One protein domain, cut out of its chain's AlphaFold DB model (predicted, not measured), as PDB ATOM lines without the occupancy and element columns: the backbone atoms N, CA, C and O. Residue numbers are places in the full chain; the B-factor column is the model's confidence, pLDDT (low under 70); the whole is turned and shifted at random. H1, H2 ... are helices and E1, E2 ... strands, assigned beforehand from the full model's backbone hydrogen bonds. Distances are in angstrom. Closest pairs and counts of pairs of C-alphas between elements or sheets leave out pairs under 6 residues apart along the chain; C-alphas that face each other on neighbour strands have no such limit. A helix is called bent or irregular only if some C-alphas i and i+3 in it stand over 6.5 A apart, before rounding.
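AT A GLANCE: This is residues 5 to 114 and 122 to 149 of the 149 residues of an uncharacterized protein of Helicobacter didelphidarum (UniProt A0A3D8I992). This is a long, loose, mostly helical model with a small head at one end, where the strand pair E2 and E3, the short helices H1 and H2, and the little strand E1 gather. From the head the long helix H4 reaches away and is crossed steeply by the long helix H3, while a third long helix, H5, touches no other helix; its residues 131 to 137 and 142 to 147 stand free. The printed part has 138 residues with five named helices and three named strands in the order E1 H1 E2 H2 H3 H4 E3 H5; the sheet E2 - E3 is antiparallel. The whole is loose and elongated, with a radius of gyration of the C-alphas of 19.3 A and spans of 64 by 33 by 22 A.

IN THESE COORDINATES: Start at Lys 5 and go on to E1, residues 13 to 15, whose C-alpha 13 is at (21.639, 13.003, -47.038). H1 follows at residues 22 to 28; it is neither bent nor irregular, but only just: C-alphas 23 and 26 are 6.3 A apart. Next come E2, residues 40 to 43, and H2, residues 45 to 53. Find C-alpha 57 at (16.540, -21.503, -48.960); from there H3 runs to residue 79, 32.8 A. H4 is residues 85 to 106, 31.5 A, and E3 is residues 109 to 112. H5, residues 123 to 147, runs 36.5 A to C-alpha 147 at (5.473, -37.366, -26.092).

HOW THE PARTS SIT: Look first at E2 and E3, antiparallel at 132 degrees, with N 42 and O 110 at 2.9 A and N 110 and O 42 at 2.8 A. E1 pairs with no named strand, but its residues 13 to 14 pair with residues 5 to 6, antiparallel. H1 touches H2, the C-alphas of Met 28 and Gly 51 being closest at 4.8 A, about perpendicular at 76 degrees. H4, with residues 100 to 104 alone, touches H1, closest at the C-alphas of Ile 23 and Met 104, 6.1 A. H3, with residues 64 to 72 alone, touches H4 at a steep tilt of 66 degrees, opposite ways; Ala 68 and Ser 92 have the closest C-alphas, 5.1 A. H5 is close to H1 but not clearly touching, Asp 25 and Ser 123 having the closest C-alphas at 7.2 A, and is apart from H3 and H4. In H2, H3, H4 and H5 every O i to N i+4 pair is within hydrogen-bond range; in H1, 2 of 3 are.

THE WHOLE: The two C-alphas farthest apart, those of Val 9 and Gly 149, are 65.2 A apart. Residues 115 to 121 are not printed, and C-alphas 114 and 122 are 20.8 A apart across this cut. The link from H1 to E2 is long, at 11 residues. The mean pLDDT of the printed part is 75.4; 42 residues are under 70, among them 18 to 25, 122 to 131 and 137 to 149.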
ATOM      1  N   LYS A   5      24.093   7.972 -46.704       81.88
ATOM      2  CA  LYS A   5      24.954   8.309 -47.834       81.88
ATOM      3  C   LYS A   5      24.636   9.727 -48.293       81.88
ATOM      4  O   LYS A   5      23.480  10.055 -48.539       81.88
ATOM      5  N   THR A   6      25.655  10.566 -48.427       86.44
ATOM      6  CA  THR A   6      25.506  11.874 -49.073       86.44
ATOM      7  C   THR A   6      25.371  11.677 -50.581       86.44
ATOM      8  O   THR A   6      26.134  10.919 -51.181       86.44
ATOM      9  N   CYS A   7      24.388  12.333 -51.192       85.50
ATOM     10  CA  CYS A   7      24.221  12.358 -52.636       85.50
ATOM     11  C   CYS A   7      25.337  13.190 -53.273       85.50
ATOM     12  O   CYS A   7      25.479  14.371 -52.969       85.50
ATOM     13  N   GLU A   8      26.085  12.584 -54.190       86.81
ATOM     14  CA  GLU A   8      27.185  13.230 -54.922       86.81
ATOM     15  C   GLU A   8      26.691  14.331 -55.884       86.81
ATOM     16  O   GLU A   8      27.458  15.216 -56.239       86.81
ATOM     17  N   VAL A   9      25.402  14.317 -56.260       86.25
ATOM     18  CA  VAL A   9      24.809  15.287 -57.202       86.25
ATOM     19  C   VAL A   9      24.188  16.494 -56.500       86.25
ATOM     20  O   VAL A   9      24.439  17.625 -56.894       86.25
ATOM     21  N   CYS A  10      23.354  16.276 -55.475       86.81
ATOM     22  CA  CYS A  10      22.607  17.359 -54.817       86.81
ATOM     23  C   CYS A  10      23.047  17.650 -53.375       86.81
ATOM     24  O   CYS A  10      22.431  18.477 -52.708       86.81
ATOM     25  N   GLY A  11      24.045  16.935 -52.844       85.81
ATOM     26  CA  GLY A  11      24.524  17.097 -51.465       85.81
ATOM     27  C   GLY A  11      23.556  16.617 -50.373       85.81
ATOM     28  O   GLY A  11      23.910  16.624 -49.195       85.81
ATOM     29  N   ASN A  12      22.347  16.170 -50.732       87.88
ATOM     30  CA  ASN A  12      21.350  15.723 -49.762       87.88
ATOM     31  C   ASN A  12      21.765  14.416 -49.063       87.88
ATOM     32  O   ASN A  12      22.376  13.537 -49.674       87.88
ATOM     33  N   ARG A  13      21.389  14.242 -47.790       85.62
ATOM     34  CA  ARG A  13      21.639  13.003 -47.038       85.62
ATOM     35  C   ARG A  13      20.536  11.989 -47.312       85.62
ATOM     36  O   ARG A  13      19.386  12.184 -46.936       85.62
ATOM     37  N   ILE A  14      20.904  10.874 -47.927       83.94
ATOM     38  CA  ILE A  14      20.017   9.749 -48.207       83.94
ATOM     39  C   ILE A  14      20.169   8.733 -47.075       83.94
ATOM     40  O   ILE A  14      21.278   8.279 -46.785       83.94
ATOM     41  N   ASN A  15      19.067   8.360 -46.428       83.31
ATOM     42  CA  ASN A  15      19.067   7.238 -45.493       83.31
ATOM     43  C   ASN A  15      19.158   5.924 -46.285       83.31
ATOM     44  O   ASN A  15      18.321   5.683 -47.152       83.31
ATOM     45  N   LYS A  16      20.150   5.074 -45.996       75.25
ATOM     46  CA  LYS A  16      20.287   3.750 -46.626       75.25
ATOM     47  C   LYS A  16      19.120   2.831 -46.248       75.25
ATOM     48  O   LYS A  16      18.681   2.030 -47.057       75.25
ATOM     49  N   LEU A  17      18.590   2.970 -45.036       72.19
ATOM     50  CA  LEU A  17      17.530   2.140 -44.460       72.19
ATOM     51  C   LEU A  17      16.120   2.662 -44.784       72.19
ATOM     52  O   LEU A  17      15.258   2.568 -43.923       72.19
ATOM     53  N   GLN A  18      15.875   3.239 -45.975       68.56
ATOM     54  CA  GLN A  18      14.587   3.869 -46.365       68.56
ATOM     55  C   GLN A  18      13.338   3.182 -45.772       68.56
ATOM     56  O   GLN A  18      12.418   3.871 -45.338       68.56
ATOM     57  N   SER A  19      13.349   1.847 -45.675       66.50
ATOM     58  CA  SER A  19      12.556   1.092 -44.701       66.50
ATOM     59  C   SER A  19      13.392   0.012 -43.976       66.50
ATOM     60  O   SER A  19      14.454  -0.387 -44.460       66.50
ATOM     61  N   ILE A  20      12.887  -0.535 -42.856       61.25
ATOM     62  CA  ILE A  20      13.448  -1.738 -42.188       61.25
ATOM     63  C   ILE A  20      13.495  -2.948 -43.136       61.25
ATOM     64  O   ILE A  20      14.342  -3.824 -42.993       61.25
ATOM     65  N   TRP A  21      12.627  -2.984 -44.144       55.91
ATOM     66  CA  TRP A  21      12.595  -4.063 -45.129       55.91
ATOM     67  C   TRP A  21      13.704  -3.921 -46.183       55.91
ATOM     68  O   TRP A  21      14.246  -4.930 -46.631       55.91
ATOM     69  N   ASN A  22      14.165  -2.691 -46.452       64.56
ATOM     70  CA  ASN A  22      15.259  -2.423 -47.396       64.56
ATOM     71  C   ASN A  22      16.623  -2.953 -46.922       64.56
ATOM     72  O   ASN A  22      17.582  -2.919 -47.698       64.56
ATOM     73  N   ILE A  23      16.735  -3.442 -45.676       62.12
ATOM     74  CA  ILE A  23      17.972  -4.032 -45.133       62.12
ATOM     75  C   ILE A  23      18.521  -5.129 -46.037       62.12
ATOM     76  O   ILE A  23      19.733  -5.238 -46.240       62.12
ATOM     77  N   TYR A  24      17.620  -5.898 -46.631       60.94
ATOM     78  CA  TYR A  24      17.969  -7.028 -47.473       60.94
ATOM     79  C   TYR A  24      17.908  -6.679 -48.959       60.94
ATOM     80  O   TYR A  24      18.757  -7.143 -49.719       60.94
ATOM     81  N   ASP A  25      16.996  -5.792 -49.356       69.62
ATOM     82  CA  ASP A  25      16.785  -5.432 -50.761       69.62
ATOM     83  C   ASP A  25      18.040  -4.781 -51.370       69.62
ATOM     84  O   ASP A  25      18.496  -5.169 -52.447       69.62
ATOM     85  N   LEU A  26      18.709  -3.894 -50.625       72.12
ATOM     86  CA  LEU A  26      19.964  -3.267 -51.063       72.12
ATOM     87  C   LEU A  26      21.098  -4.273 -51.266       72.12
ATOM     88  O   LEU A  26      21.890  -4.128 -52.196       72.12
ATOM     89  N   LYS A  27      21.173  -5.309 -50.424       70.81
ATOM     90  CA  LYS A  27      22.146  -6.402 -50.573       70.81
ATOM     91  C   LYS A  27      21.790  -7.306 -51.753       70.81
ATOM     92  O   LYS A  27      22.689  -7.892 -52.339       70.81
ATOM     93  N   MET A  28      20.515  -7.409 -52.121       68.94
ATOM     94  CA  MET A  28      20.031  -8.208 -53.254       68.94
ATOM     95  C   MET A  28      20.129  -7.479 -54.602       68.94
ATOM     96  O   MET A  28      19.943  -8.091 -55.661       68.94
ATOM     97  N   GLY A  29      20.512  -6.200 -54.572       69.12
ATOM     98  CA  GLY A  29      20.739  -5.382 -55.757       69.12
ATOM     99  C   GLY A  29      19.630  -4.400 -56.076       69.12
ATOM    100  O   GLY A  29      19.605  -3.905 -57.201       69.12
ATOM    101  N   ASP A  30      18.743  -4.124 -55.124       74.50
ATOM    102  CA  ASP A  30      17.771  -3.052 -55.262       74.50
ATOM    103  C   ASP A  30      18.464  -1.683 -55.336       74.50
ATOM    104  O   ASP A  30      19.607  -1.496 -54.897       74.50
ATOM    105  N   VAL A  31      17.765  -0.731 -55.944       79.50
ATOM    106  CA  VAL A  31      18.291   0.591 -56.261       79.50
ATOM    107  C   VAL A  31      17.782   1.599 -55.242       79.50
ATOM    108  O   VAL A  31      16.586   1.858 -55.130       79.50
ATOM    109  N   LEU A  32      18.709   2.240 -54.535       82.56
ATOM    110  CA  LEU A  32      18.408   3.363 -53.660       82.56
ATOM    111  C   LEU A  32      18.304   4.640 -54.495       82.56
ATOM    112  O   LEU A  32      19.292   5.073 -55.085       82.56
ATOM    113  N   GLN A  33      17.135   5.272 -54.517       83.38
ATOM    114  CA  GLN A  33      16.958   6.559 -55.193       83.38
ATOM    115  C   GLN A  33      17.105   7.731 -54.220       83.38
ATOM    116  O   GLN A  33      16.598   7.695 -53.096       83.38
ATOM    117  N   CYS A  34      17.781   8.796 -54.657       83.00
ATOM    118  CA  CYS A  34      17.789  10.059 -53.933       83.00
ATOM    119  C   CYS A  34      16.390  10.696 -53.987       83.00
ATOM    120  O   CYS A  34      15.879  10.909 -55.085       83.00
ATOM    121  N   PRO A  35      15.784  11.086 -52.852       81.50
ATOM    122  CA  PRO A  35      14.448  11.683 -52.856       81.50
ATOM    123  C   PRO A  35      14.401  13.075 -53.505       81.50
ATOM    124  O   PRO A  35      13.324  13.529 -53.866       81.50
ATOM    125  N   ASN A  36      15.546  13.757 -53.638       85.81
ATOM    126  CA  ASN A  36      15.595  15.137 -54.126       85.81
ATOM    127  C   ASN A  36      15.907  15.242 -55.628       85.81
ATOM    128  O   ASN A  36      15.334  16.070 -56.321       85.81
ATOM    129  N   CYS A  37      16.828  14.419 -56.139       84.44
ATOM    130  CA  CYS A  37      17.259  14.471 -57.543       84.44
ATOM    131  C   CYS A  37      17.097  13.143 -58.292       84.44
ATOM    132  O   CYS A  37      17.592  13.009 -59.408       84.44
ATOM    133  N   SER A  38      16.458  12.147 -57.667       83.25
ATOM    134  CA  SER A  38      16.157  10.832 -58.254       83.25
ATOM    135  C   SER A  38      17.374  10.045 -58.754       83.25
ATOM    136  O   SER A  38      17.220   9.054 -59.466       83.25
ATOM    137  N   THR A  39      18.592  10.431 -58.356       84.19
ATOM    138  CA  THR A  39      19.804   9.681 -58.692       84.19
ATOM    139  C   THR A  39      19.782   8.300 -58.055       84.19
ATOM    140  O   THR A  39      19.460   8.140 -56.876       84.19
ATOM    141  N   ALA A  40      20.114   7.300 -58.863       85.31
ATOM    142  CA  ALA A  40      20.094   5.900 -58.489       85.31
ATOM    143  C   ALA A  40      21.455   5.455 -57.937       85.31
ATOM    144  O   ALA A  40      22.510   5.764 -58.496       85.31
ATOM    145  N   TYR A  41      21.418   4.687 -56.852       82.88
ATOM    146  CA  TYR A  41      22.583   4.089 -56.216       82.88
ATOM    147  C   TYR A  41      22.377   2.590 -56.024       82.88
ATOM    148  O   TYR A  41      21.304   2.152 -55.622       82.88
ATOM    149  N   GLN A  42      23.421   1.803 -56.263       84.62
ATOM    150  CA  GLN A  42      23.385   0.347 -56.136       84.62
ATOM    151  C   GLN A  42      24.659  -0.167 -55.462       84.62
ATOM    152  O   GLN A  42      25.709   0.479 -55.499       84.62
ATOM    153  N   THR A  43      24.565  -1.322 -54.807       83.19
ATOM    154  CA  THR A  43      25.733  -2.003 -54.238       83.19
ATOM    155  C   THR A  43      26.571  -2.688 -55.328       83.19
ATOM    156  O   THR A  43      26.128  -2.862 -56.462       83.19
ATOM    157  N   ASN A  44      27.799  -3.088 -54.998       83.50
ATOM    158  CA  ASN A  44      28.679  -3.799 -55.930       83.50
ATOM    159  C   ASN A  44      28.113  -5.193 -56.289       83.50
ATOM    160  O   ASN A  44      27.533  -5.878 -55.444       83.50
ATOM    161  N   LYS A  45      28.365  -5.665 -57.518       79.81
ATOM    162  CA  LYS A  45      27.935  -6.973 -58.044       79.81
ATOM    163  C   LYS A  45      28.322  -8.154 -57.148       79.81
ATOM    164  O   LYS A  45      27.558  -9.105 -57.045       79.81
ATOM    165  N   ILE A  46      29.475  -8.092 -56.476       80.19
ATOM    166  CA  ILE A  46      29.921  -9.141 -55.540       80.19
ATOM    167  C   ILE A  46      28.969  -9.242 -54.342       80.19
ATOM    168  O   ILE A  46      28.553 -10.333 -53.959       80.19
ATOM    169  N   ILE A  47      28.579  -8.100 -53.775       79.62
ATOM    170  CA  ILE A  47      27.659  -8.043 -52.635       79.62
ATOM    171  C   ILE A  47      26.269  -8.509 -53.071       79.62
ATOM    172  O   ILE A  47      25.645  -9.282 -52.347       79.62
ATOM    173  N   MET A  48      25.836  -8.121 -54.277       79.31
ATOM    174  CA  MET A  48      24.601  -8.624 -54.892       79.31
ATOM    175  C   MET A  48      24.601 -10.144 -55.030       79.31
ATOM    176  O   MET A  48      23.626 -10.804 -54.681       79.31
ATOM    177  N   PHE A  49      25.703 -10.706 -55.523       78.38
ATOM    178  CA  PHE A  49      25.852 -12.144 -55.696       78.38
ATOM    179  C   PHE A  49      25.789 -12.884 -54.353       78.38
ATOM    180  O   PHE A  49      25.026 -13.836 -54.217       78.38
ATOM    181  N   LEU A  50      26.499 -12.395 -53.331       75.75
ATOM    182  CA  LEU A  50      26.431 -12.943 -51.970       75.75
ATOM    183  C   LEU A  50      25.031 -12.804 -51.351       75.75
ATOM    184  O   LEU A  50      24.570 -13.702 -50.650       75.75
ATOM    185  N   GLY A  51      24.341 -11.690 -51.609       72.38
ATOM    186  CA  GLY A  51      22.950 -11.487 -51.208       72.38
ATOM    187  C   GLY A  51      22.016 -12.540 -51.803       72.38
ATOM    188  O   GLY A  51      21.230 -13.131 -51.071       72.38
ATOM    189  N   ARG A  52      22.158 -12.821 -53.103       73.12
ATOM    190  CA  ARG A  52      21.364 -13.830 -53.823       73.12
ATOM    191  C   ARG A  52      21.704 -15.265 -53.433       73.12
ATOM    192  O   ARG A  52      20.812 -16.099 -53.357       73.12
ATOM    193  N   LEU A  53      22.966 -15.571 -53.134       71.25
ATOM    194  CA  LEU A  53      23.335 -16.895 -52.617       71.25
ATOM    195  C   LEU A  53      22.636 -17.187 -51.283       71.25
ATOM    196  O   LEU A  53      22.085 -18.273 -51.108       71.25
ATOM    197  N   ASN A  54      22.564 -16.190 -50.397       65.81
ATOM    198  CA  ASN A  54      21.783 -16.276 -49.161       65.81
ATOM    199  C   ASN A  54      20.259 -16.331 -49.393       65.81
ATOM    200  O   ASN A  54      19.517 -16.652 -48.471       65.81
ATOM    201  N   GLU A  55      19.753 -16.023 -50.584       66.31
ATOM    202  CA  GLU A  55      18.323 -16.161 -50.889       66.31
ATOM    203  C   GLU A  55      17.936 -17.625 -51.127       66.31
ATOM    204  O   GLU A  55      16.791 -18.024 -50.900       66.31
ATOM    205  N   THR A  56      18.891 -18.458 -51.556       71.44
ATOM    206  CA  THR A  56      18.608 -19.880 -51.726       71.44
ATOM    207  C   THR A  56      18.309 -20.497 -50.364       71.44
ATOM    208  O   THR A  56      19.157 -20.520 -49.468       71.44
ATOM    209  N   PHE A  57      17.073 -20.988 -50.219       65.19
ATOM    210  CA  PHE A  57      16.540 -21.503 -48.960       65.19
ATOM    211  C   PHE A  57      17.552 -22.441 -48.294       65.19
ATOM    212  O   PHE A  57      18.005 -22.172 -47.184       65.19
ATOM    213  N   MET A  58      18.006 -23.454 -49.037       71.62
ATOM    214  CA  MET A  58      18.996 -24.451 -48.614       71.62
ATOM    215  C   MET A  58      20.285 -23.861 -48.027       71.62
ATOM    216  O   MET A  58      20.680 -24.259 -46.935       71.62
ATOM    217  N   ILE A  59      20.943 -22.922 -48.716       75.31
ATOM    218  CA  ILE A  59      22.250 -22.410 -48.273       75.31
ATOM    219  C   ILE A  59      22.099 -21.633 -46.968       75.31
ATOM    220  O   ILE A  59      22.873 -21.844 -46.034       75.31
ATOM    221  N   SER A  60      21.071 -20.793 -46.860       74.19
ATOM    222  CA  SER A  60      20.814 -20.047 -45.626       74.19
ATOM    223  C   SER A  60      20.475 -20.954 -44.443       74.19
ATOM    224  O   SER A  60      20.936 -20.689 -43.332       74.19
ATOM    225  N   TRP A  61      19.747 -22.058 -44.661       76.75
ATOM    226  CA  TRP A  61      19.491 -23.046 -43.604       76.75
ATOM    227  C   TRP A  61      20.757 -23.750 -43.146       76.75
ATOM    228  O   TRP A  61      21.002 -23.831 -41.945       76.75
ATOM    229  N   ILE A  62      21.568 -24.231 -44.087       82.69
ATOM    230  CA  ILE A  62      22.820 -24.920 -43.765       82.69
ATOM    231  C   ILE A  62      23.729 -23.981 -42.969       82.69
ATOM    232  O   ILE A  62      24.239 -24.370 -41.923       82.69
ATOM    233  N   MET A  63      23.862 -22.723 -43.397       81.88
ATOM    234  CA  MET A  63      24.653 -21.724 -42.678       81.88
ATOM    235  C   MET A  63      24.119 -21.468 -41.263       81.88
ATOM    236  O   MET A  63      24.905 -21.411 -40.319       81.88
ATOM    237  N   TRP A  64      22.800 -21.356 -41.083       85.06
ATOM    238  CA  TRP A  64      22.205 -21.167 -39.756       85.06
ATOM    239  C   TRP A  64      22.432 -22.363 -38.827       85.06
ATOM    240  O   TRP A  64      22.813 -22.170 -37.670       85.06
ATOM    241  N   LEU A  65      22.263 -23.587 -39.335       85.19
ATOM    242  CA  LEU A  65      22.525 -24.815 -38.581       85.19
ATOM    243  C   LEU A  65      23.996 -24.919 -38.173       85.19
ATOM    244  O   LEU A  65      24.288 -25.194 -37.011       85.19
ATOM    245  N   VAL A  66      24.921 -24.648 -39.100       88.00
ATOM    246  CA  VAL A  66      26.364 -24.656 -38.820       88.00
ATOM    247  C   VAL A  66      26.699 -23.652 -37.718       88.00
ATOM    248  O   VAL A  66      27.364 -24.012 -36.752       88.00
ATOM    249  N   ILE A  67      26.176 -22.423 -37.797       88.81
ATOM    250  CA  ILE A  67      26.399 -21.397 -36.768       88.81
ATOM    251  C   ILE A  67      25.826 -21.839 -35.414       88.81
ATOM    252  O   ILE A  67      26.493 -21.674 -34.394       88.81
ATOM    253  N   ALA A  68      24.626 -22.428 -35.380       86.88
ATOM    254  CA  ALA A  68      24.022 -22.930 -34.142       86.88
ATOM    255  C   ALA A  68      24.879 -24.019 -33.479       86.88
ATOM    256  O   ALA A  68      25.122 -23.968 -32.273       86.88
ATOM    257  N   VAL A  69      25.391 -24.968 -34.271       87.81
ATOM    258  CA  VAL A  69      26.295 -26.021 -33.788       87.81
ATOM    259  C   VAL A  69      27.601 -25.417 -33.270       87.81
ATOM    260  O   VAL A  69      28.034 -25.765 -32.173       87.81
ATOM    261  N   CYS A  70      28.199 -24.468 -33.998       89.06
ATOM    262  CA  CYS A  70      29.412 -23.776 -33.558       89.06
ATOM    263  C   CYS A  70      29.215 -23.049 -32.221       89.06
ATOM    264  O   CYS A  70      30.074 -23.149 -31.348       89.06
ATOM    265  N   ILE A  71      28.087 -22.355 -32.035       88.25
ATOM    266  CA  ILE A  71      27.767 -21.672 -30.775       88.25
ATOM    267  C   ILE A  71      27.627 -22.679 -29.641       88.25
ATOM    268  O   ILE A  71      28.181 -22.450 -28.571       88.25
ATOM    269  N   ASN A  72      26.945 -23.804 -29.859       86.81
ATOM    270  CA  ASN A  72      26.796 -24.805 -28.808       86.81
ATOM    271  C   ASN A  72      28.148 -25.422 -28.399       86.81
ATOM    272  O   ASN A  72      28.431 -25.559 -27.211       86.81
ATOM    273  N   ILE A  73      29.018 -25.725 -29.370       88.00
ATOM    274  CA  ILE A  73      30.381 -26.217 -29.102       88.00
ATOM    275  C   ILE A  73      31.181 -25.175 -28.312       88.00
ATOM    276  O   ILE A  73      31.809 -25.507 -27.308       88.00
ATOM    277  N   PHE A  74      31.141 -23.912 -28.741       87.81
ATOM    278  CA  PHE A  74      31.853 -22.817 -28.084       87.81
ATOM    279  C   PHE A  74      31.348 -22.570 -26.659       87.81
ATOM    280  O   PHE A  74      32.135 -22.353 -25.741       87.81
ATOM    281  N   TRP A  75      30.034 -22.658 -26.457       86.12
ATOM    282  CA  TRP A  75      29.417 -22.538 -25.144       86.12
ATOM    283  C   TRP A  75      29.874 -23.653 -24.206       86.12
ATOM    284  O   TRP A  75      30.292 -23.370 -23.086       86.12
ATOM    285  N   ASN A  76      29.860 -24.904 -24.676       85.06
ATOM    286  CA  ASN A  76      30.340 -26.036 -23.890       85.06
ATOM    287  C   ASN A  76      31.831 -25.911 -23.552       85.06
ATOM    288  O   ASN A  76      32.246 -26.235 -22.444       85.06
ATOM    289  N   TYR A  77      32.633 -25.381 -24.477       87.06
ATOM    290  CA  TYR A  77      34.051 -25.130 -24.237       87.06
ATOM    291  C   TYR A  77      34.297 -24.080 -23.139       87.06
ATOM    292  O   TYR A  77      35.169 -24.279 -22.302       87.06
ATOM    293  N   ILE A  78      33.531 -22.982 -23.120       87.50
ATOM    294  CA  ILE A  78      33.726 -21.886 -22.154       87.50
ATOM    295  C   ILE A  78      33.092 -22.177 -20.796       87.50
ATOM    296  O   ILE A  78      33.699 -21.923 -19.759       87.50
ATOM    297  N   PHE A  79      31.850 -22.654 -20.792       84.75
ATOM    298  CA  PHE A  79      31.046 -22.775 -19.577       84.75
ATOM    299  C   PHE A  79      31.046 -24.194 -19.000       84.75
ATOM    300  O   PHE A  79      30.385 -24.423 -17.988       84.75
ATOM    301  N   HIS A  80      31.759 -25.140 -19.633       81.75
ATOM    302  CA  HIS A  80      31.793 -26.565 -19.269       81.75
ATOM    303  C   HIS A  80      30.399 -27.178 -19.064       81.75
ATOM    304  O   HIS A  80      30.202 -28.077 -18.249       81.75
ATOM    305  N   ASN A  81      29.412 -26.665 -19.794       78.62
ATOM    306  CA  ASN A  81      28.036 -27.119 -19.749       78.62
ATOM    307  C   ASN A  81      27.435 -27.010 -21.147       78.62
ATOM    308  O   ASN A  81      27.691 -26.042 -21.864       78.62
ATOM    309  N   ASN A  82      26.590 -27.963 -21.524       69.06
ATOM    310  CA  ASN A  82      25.894 -27.897 -22.799       69.06
ATOM    311  C   ASN A  82      24.810 -26.820 -22.721       69.06
ATOM    312  O   ASN A  82      23.920 -26.883 -21.869       69.06
ATOM    313  N   ALA A  83      24.849 -25.842 -23.630       65.75
ATOM    314  CA  ALA A  83      23.678 -25.005 -23.828       65.75
ATOM    315  C   ALA A  83      22.531 -25.902 -24.305       65.75
ATOM    316  O   ALA A  83      22.728 -26.832 -25.092       65.75
ATOM    317  N   ASN A  84      21.309 -25.613 -23.856       79.44
ATOM    318  CA  ASN A  84      20.143 -26.211 -24.488       79.44
ATOM    319  C   ASN A  84      20.212 -25.869 -25.986       79.44
ATOM    320  O   ASN A  84      20.312 -24.690 -26.337       79.44
ATOM    321  N   MET A  85      20.171 -26.881 -26.859       74.94
ATOM    322  CA  MET A  85      20.241 -26.700 -28.316       74.94
ATOM    323  C   MET A  85      19.244 -25.644 -28.802       74.94
ATOM    324  O   MET A  85      19.540 -24.880 -29.715       74.94
ATOM    325  N   PHE A  86      18.097 -25.527 -28.132       76.88
ATOM    326  CA  PHE A  86      17.112 -24.483 -28.388       76.88
ATOM    327  C   PHE A  86      17.661 -23.056 -28.210       76.88
ATOM    328  O   PHE A  86      17.454 -22.191 -29.061       76.88
ATOM    329  N   ILE A  87      18.403 -22.809 -27.128       80.94
ATOM    330  CA  ILE A  87      19.032 -21.511 -26.854       80.94
ATOM    331  C   ILE A  87      20.108 -21.224 -27.906       80.94
ATOM    332  O   ILE A  87      20.196 -20.098 -28.391       80.94
ATOM    333  N   ALA A  88      20.875 -22.239 -28.318       82.25
ATOM    334  CA  ALA A  88      21.874 -22.091 -29.374       82.25
ATOM    335  C   ALA A  88      21.240 -21.714 -30.728       82.25
ATOM    336  O   ALA A  88      21.765 -20.842 -31.420       82.25
ATOM    337  N   PHE A  89      20.087 -22.298 -31.078       84.44
ATOM    338  CA  PHE A  89      19.324 -21.938 -32.281       84.44
ATOM    339  C   PHE A  89      18.748 -20.516 -32.234       84.44
ATOM    340  O   PHE A  89      18.779 -19.796 -33.234       84.44
ATOM    341  N   LEU A  90      18.230 -20.082 -31.081       83.50
ATOM    342  CA  LEU A  90      17.754 -18.707 -30.914       83.50
ATOM    343  C   LEU A  90      18.902 -17.700 -31.011       83.50
ATOM    344  O   LEU A  90      18.789 -16.685 -31.700       83.50
ATOM    345  N   LEU A  91      20.025 -17.995 -30.358       85.94
ATOM    346  CA  LEU A  91      21.194 -17.127 -30.360       85.94
ATOM    347  C   LEU A  91      21.839 -17.048 -31.750       85.94
ATOM    348  O   LEU A  91      22.221 -15.959 -32.176       85.94
ATOM    349  N   SER A  92      21.905 -18.158 -32.494       86.88
ATOM    350  CA  SER A  92      22.392 -18.156 -33.878       86.88
ATOM    351  C   SER A  92      21.499 -17.331 -34.799       86.88
ATOM    352  O   SER A  92      22.008 -16.578 -35.629       86.88
ATOM    353  N   PHE A  93      20.175 -17.416 -34.636       83.81
ATOM    354  CA  PHE A  93      19.239 -16.595 -35.398       83.81
ATOM    355  C   PHE A  93      19.472 -15.104 -35.127       83.81
ATOM    356  O   PHE A  93      19.620 -14.312 -36.059       83.81
ATOM    357  N   LEU A  94      19.581 -14.732 -33.849       85.06
ATOM    358  CA  LEU A  94      19.809 -13.352 -33.426       85.06
ATOM    359  C   LEU A  94      21.147 -12.815 -33.962       85.06
ATOM    360  O   LEU A  94      21.196 -11.716 -34.514       85.06
ATOM    361  N   LEU A  95      22.210 -13.622 -33.907       86.94
ATOM    362  CA  LEU A  95      23.517 -13.276 -34.471       86.94
ATOM    363  C   LEU A  95      23.460 -13.030 -35.980       86.94
ATOM    364  O   LEU A  95      24.023 -12.043 -36.453       86.94
ATOM    365  N   ILE A  96      22.760 -13.871 -36.744       83.31
ATOM    366  CA  ILE A  96      22.612 -13.679 -38.195       83.31
ATOM    367  C   ILE A  96      21.879 -12.371 -38.505       83.31
ATOM    368  O   ILE A  96      22.285 -11.641 -39.413       83.31
ATOM    369  N   VAL A  97      20.830 -12.042 -37.747       79.38
ATOM    370  CA  VAL A  97      20.112 -10.767 -37.896       79.38
ATOM    371  C   VAL A  97      21.047  -9.584 -37.621       79.38
ATOM    372  O   VAL A  97      21.113  -8.659 -38.432       79.38
ATOM    373  N   CYS A  98      21.832  -9.634 -36.541       83.62
ATOM    374  CA  CYS A  98      22.810  -8.595 -36.214       83.62
ATOM    375  C   CYS A  98      23.891  -8.444 -37.295       83.62
ATOM    376  O   CYS A  98      24.191  -7.326 -37.708       83.62
ATOM    377  N   ILE A  99      24.446  -9.550 -37.796       84.44
ATOM    378  CA  ILE A  99      25.463  -9.531 -38.855       84.44
ATOM    379  C   ILE A  99      24.896  -8.898 -40.129       84.44
ATOM    380  O   ILE A  99      25.537  -8.026 -40.714       84.44
ATOM    381  N   ASN A 100      23.687  -9.280 -40.549       78.69
ATOM    382  CA  ASN A 100      23.053  -8.685 -41.726       78.69
ATOM    383  C   ASN A 100      22.804  -7.178 -41.549       78.69
ATOM    384  O   ASN A 100      23.048  -6.410 -42.481       78.69
ATOM    385  N   PHE A 101      22.401  -6.746 -40.351       80.00
ATOM    386  CA  PHE A 101      22.237  -5.329 -40.028       80.00
ATOM    387  C   PHE A 101      23.559  -4.550 -40.115       80.00
ATOM    388  O   PHE A 101      23.619  -3.484 -40.731       80.00
ATOM    389  N   ILE A 102      24.641  -5.102 -39.555       83.75
ATOM    390  CA  ILE A 102      25.984  -4.511 -39.630       83.75
ATOM    391  C   ILE A 102      26.431  -4.413 -41.088       83.75
ATOM    392  O   ILE A 102      26.800  -3.328 -41.536       83.75
ATOM    393  N   ILE A 103      26.343  -5.506 -41.854       80.69
ATOM    394  CA  ILE A 103      26.709  -5.518 -43.277       80.69
ATOM    395  C   ILE A 103      25.993  -4.385 -44.009       80.69
ATOM    396  O   ILE A 103      26.638  -3.612 -44.711       80.69
ATOM    397  N   MET A 104      24.688  -4.220 -43.801       76.12
ATOM    398  CA  MET A 104      23.924  -3.168 -44.463       76.12
ATOM    399  C   MET A 104      24.410  -1.751 -44.122       76.12
ATOM    400  O   MET A 104      24.480  -0.887 -44.999       76.12
ATOM    401  N   CYS A 105      24.813  -1.510 -42.874       78.50
ATOM    402  CA  CYS A 105      25.375  -0.223 -42.470       78.50
ATOM    403  C   CYS A 105      26.675   0.091 -43.233       78.50
ATOM    404  O   CYS A 105      26.891   1.229 -43.662       78.50
ATOM    405  N   PHE A 106      27.517  -0.922 -43.449       81.62
ATOM    406  CA  PHE A 106      28.820  -0.781 -44.104       81.62
ATOM    407  C   PHE A 106      28.792  -0.977 -45.623       81.62
ATOM    408  O   PHE A 106      29.787  -0.666 -46.275       81.62
ATOM    409  N   ILE A 107      27.675  -1.429 -46.208       82.75
ATOM    410  CA  ILE A 107      27.573  -1.635 -47.656       82.75
ATOM    411  C   ILE A 107      27.908  -0.320 -48.391       82.75
ATOM    412  O   ILE A 107      27.263   0.716 -48.140       82.75
ATOM    413  N   PRO A 108      28.914  -0.339 -49.289       81.44
ATOM    414  CA  PRO A 108      29.209   0.781 -50.160       81.44
ATOM    415  C   PRO A 108      28.176   0.835 -51.289       81.44
ATOM    416  O   PRO A 108      27.822  -0.174 -51.894       81.44
ATOM    417  N   LEU A 109      27.694   2.042 -51.562       83.00
ATOM    418  CA  LEU A 109      26.724   2.329 -52.612       83.00
ATOM    419  C   LEU A 109      27.416   3.157 -53.683       83.00
ATOM    420  O   LEU A 109      28.063   4.148 -53.354       83.00
ATOM    421  N   TYR A 110      27.240   2.801 -54.945       83.81
ATOM    422  CA  TYR A 110      27.832   3.485 -56.091       83.81
ATOM    423  C   TYR A 110      26.728   4.062 -56.964       83.81
ATOM    424  O   TYR A 110      25.651   3.472 -57.064       83.81
ATOM    425  N   GLN A 111      26.968   5.233 -57.554       83.19
ATOM    426  CA  GLN A 111      26.011   5.826 -58.481       83.19
ATOM    427  C   GLN A 111      25.873   4.928 -59.715       83.19
ATOM    428  O   GLN A 111      26.866   4.458 -60.267       83.19
ATOM    429  N   THR A 112      24.638   4.697 -60.146       78.38
ATOM    430  CA  THR A 112      24.320   3.905 -61.333       78.38
ATOM    431  C   THR A 112      23.394   4.697 -62.252       78.38
ATOM    432  O   THR A 112      22.530   5.442 -61.795       78.38
ATOM    433  N   GLN A 113      23.604   4.562 -63.560       65.19
ATOM    434  CA  GLN A 113      22.741   5.137 -64.600       65.19
ATOM    435  C   GLN A 113      21.674   4.138 -65.081       65.19
ATOM    436  O   GLN A 113      20.860   4.457 -65.942       65.19
ATOM    437  N   ILE A 114      21.698   2.910 -64.560       56.62
ATOM    438  CA  ILE A 114      20.877   1.806 -65.047       56.62
ATOM    439  C   ILE A 114      19.451   1.984 -64.502       56.62
ATOM    440  O   ILE A 114      19.256   2.053 -63.287       56.62
ATOM    441  N   LYS A 122       9.186  -9.226 -53.717       56.56
ATOM    442  CA  LYS A 122       8.813  -9.460 -52.309       56.56
ATOM    443  C   LYS A 122       9.682 -10.432 -51.493       56.56
ATOM    444  O   LYS A 122       9.226 -11.503 -51.093       56.56
ATOM    445  N   SER A 123      10.830  -9.910 -51.049       53.50
ATOM    446  CA  SER A 123      11.615 -10.343 -49.873       53.50
ATOM    447  C   SER A 123      10.745 -10.726 -48.649       53.50
ATOM    448  O   SER A 123      11.001 -11.724 -47.977       53.50
ATOM    449  N   TYR A 124       9.616 -10.035 -48.426       56.88
ATOM    450  CA  TYR A 124       8.612 -10.377 -47.400       56.88
ATOM    451  C   TYR A 124       8.037 -11.805 -47.513       56.88
ATOM    452  O   TYR A 124       7.846 -12.467 -46.496       56.88
ATOM    453  N   ILE A 125       7.769 -12.311 -48.725       59.78
ATOM    454  CA  ILE A 125       7.170 -13.648 -48.919       59.78
ATOM    455  C   ILE A 125       8.164 -14.739 -48.513       59.78
ATOM    456  O   ILE A 125       7.774 -15.770 -47.970       59.78
ATOM    457  N   ILE A 126       9.451 -14.501 -48.753       62.25
ATOM    458  CA  ILE A 126      10.529 -15.412 -48.371       62.25
ATOM    459  C   ILE A 126      10.636 -15.473 -46.841       62.25
ATOM    460  O   ILE A 126      10.663 -16.563 -46.275       62.25
ATOM    461  N   TRP A 127      10.583 -14.333 -46.149       59.28
ATOM    462  CA  TRP A 127      10.616 -14.286 -44.682       59.28
ATOM    463  C   TRP A 127       9.364 -14.844 -44.008       59.28
ATOM    464  O   TRP A 127       9.481 -15.543 -43.005       59.28
ATOM    465  N   LEU A 128       8.177 -14.616 -44.577       65.00
ATOM    466  CA  LEU A 128       6.946 -15.263 -44.120       65.00
ATOM    467  C   LEU A 128       7.082 -16.794 -44.195       65.00
ATOM    468  O   LEU A 128       6.690 -17.490 -43.264       65.00
ATOM    469  N   LYS A 129       7.709 -17.319 -45.258       68.19
ATOM    470  CA  LYS A 129       8.015 -18.753 -45.379       68.19
ATOM    471  C   LYS A 129       9.017 -19.223 -44.321       68.19
ATOM    472  O   LYS A 129       8.780 -20.263 -43.715       68.19
ATOM    473  N   TYR A 130      10.086 -18.468 -44.056       63.75
ATOM    474  CA  TYR A 130      11.042 -18.793 -42.986       63.75
ATOM    475  C   TYR A 130      10.388 -18.806 -41.602       63.75
ATOM    476  O   TYR A 130      10.618 -19.734 -40.832       63.75
ATOM    477  N   PHE A 131       9.543 -17.818 -41.298       67.75
ATOM    478  CA  PHE A 131       8.851 -17.722 -40.015       67.75
ATOM    479  C   PHE A 131       7.835 -18.853 -39.826       67.75
ATOM    480  O   PHE A 131       7.881 -19.548 -38.815       67.75
ATOM    481  N   ILE A 132       6.971 -19.100 -40.818       73.62
ATOM    482  CA  ILE A 132       5.985 -20.191 -40.767       73.62
ATOM    483  C   ILE A 132       6.691 -21.543 -40.612       73.62
ATOM    484  O   ILE A 132       6.277 -22.364 -39.798       73.62
ATOM    485  N   PHE A 133       7.781 -21.777 -41.344       65.62
ATOM    486  CA  PHE A 133       8.496 -23.050 -41.276       65.62
ATOM    487  C   PHE A 133       9.277 -23.230 -39.966       65.62
ATOM    488  O   PHE A 133       9.297 -24.329 -39.415       65.62
ATOM    489  N   ALA A 134       9.857 -22.156 -39.416       65.38
ATOM    490  CA  ALA A 134      10.454 -22.174 -38.083       65.38
ATOM    491  C   ALA A 134       9.409 -22.515 -37.008       65.38
ATOM    492  O   ALA A 134       9.666 -23.374 -36.170       65.38
ATOM    493  N   VAL A 135       8.210 -21.923 -37.076       73.31
ATOM    494  CA  VAL A 135       7.093 -22.253 -36.173       73.31
ATOM    495  C   VAL A 135       6.685 -23.723 -36.308       73.31
ATOM    496  O   VAL A 135       6.507 -24.390 -35.290       73.31
ATOM    497  N   ILE A 136       6.604 -24.256 -37.533       73.81
ATOM    498  CA  ILE A 136       6.289 -25.673 -37.773       73.81
ATOM    499  C   ILE A 136       7.341 -26.575 -37.120       73.81
ATOM    500  O   ILE A 136       6.975 -27.445 -36.339       73.81
ATOM    501  N   ILE A 137       8.636 -26.351 -37.352       66.38
ATOM    502  CA  ILE A 137       9.694 -27.177 -36.744       66.38
ATOM    503  C   ILE A 137       9.691 -27.065 -35.218       66.38
ATOM    504  O   ILE A 137       9.830 -28.081 -34.542       66.38
ATOM    505  N   ILE A 138       9.498 -25.861 -34.671       64.62
ATOM    506  CA  ILE A 138       9.360 -25.666 -33.224       64.62
ATOM    507  C   ILE A 138       8.204 -26.528 -32.707       64.62
ATOM    508  O   ILE A 138       8.397 -27.296 -31.769       64.62
ATOM    509  N   SER A 139       7.040 -26.489 -33.361       66.31
ATOM    510  CA  SER A 139       5.894 -27.317 -32.972       66.31
ATOM    511  C   SER A 139       6.156 -28.822 -33.115       66.31
ATOM    512  O   SER A 139       5.730 -29.589 -32.256       66.31
ATOM    513  N   SER A 140       6.926 -29.254 -34.118       68.19
ATOM    514  CA  SER A 140       7.313 -30.658 -34.307       68.19
ATOM    515  C   SER A 140       8.285 -31.146 -33.233       68.19
ATOM    516  O   SER A 140       8.141 -32.256 -32.734       68.19
ATOM    517  N   ILE A 141       9.259 -30.322 -32.841       63.09
ATOM    518  CA  ILE A 141      10.216 -30.647 -31.774       63.09
ATOM    519  C   ILE A 141       9.496 -30.704 -30.423       63.09
ATOM    520  O   ILE A 141       9.719 -31.645 -29.668       63.09
ATOM    521  N   PHE A 142       8.588 -29.764 -30.136       58.06
ATOM    522  CA  PHE A 142       7.741 -29.818 -28.937       58.06
ATOM    523  C   PHE A 142       6.790 -31.020 -28.949       58.06
ATOM    524  O   PHE A 142       6.597 -31.638 -27.908       58.06
ATOM    525  N   GLY A 143       6.243 -31.392 -30.108       55.28
ATOM    526  CA  GLY A 143       5.427 -32.598 -30.256       55.28
ATOM    527  C   GLY A 143       6.220 -33.878 -29.995       55.28
ATOM    528  O   GLY A 143       5.724 -34.773 -29.328       55.28
ATOM    529  N   ILE A 144       7.473 -33.957 -30.449       52.59
ATOM    530  CA  ILE A 144       8.324 -35.133 -30.224       52.59
ATOM    531  C   ILE A 144       8.812 -35.186 -28.768       52.59
ATOM    532  O   ILE A 144       8.702 -36.228 -28.135       52.59
ATOM    533  N   PHE A 145       9.284 -34.080 -28.185       48.44
ATOM    534  CA  PHE A 145       9.759 -34.067 -26.793       48.44
ATOM    535  C   PHE A 145       8.633 -34.092 -25.749       48.44
ATOM    536  O   PHE A 145       8.851 -34.597 -24.655       48.44
ATOM    537  N   GLY A 146       7.434 -33.604 -26.074       45.22
ATOM    538  CA  GLY A 146       6.256 -33.684 -25.204       45.22
ATOM    539  C   GLY A 146       5.592 -35.064 -25.165       45.22
ATOM    540  O   GLY A 146       4.785 -35.312 -24.281       45.22
ATOM    541  N   ILE A 147       5.927 -35.962 -26.098       44.22
ATOM    542  CA  ILE A 147       5.473 -37.366 -26.092       44.22
ATOM    543  C   ILE A 147       6.456 -38.274 -25.325       44.22
ATOM    544  O   ILE A 147       6.071 -39.349 -24.876       44.22
ATOM    545  N   PHE A 148       7.712 -37.846 -25.147       40.25
ATOM    546  CA  PHE A 148       8.758 -38.588 -24.423       40.25
ATOM    547  C   PHE A 148       9.072 -38.025 -23.020       40.25
ATOM    548  O   PHE A 148      10.061 -38.441 -22.415       40.25
ATOM    549  N   GLY A 149       8.263 -37.082 -22.523       38.72
ATOM    550  CA  GLY A 149       8.351 -36.504 -21.176       38.72
ATOM    551  C   GLY A 149       7.300 -37.063 -20.231       38.72
ATOM    552  O   GLY A 149       6.145 -37.222 -20.683       38.72
TER     553      GLY A 149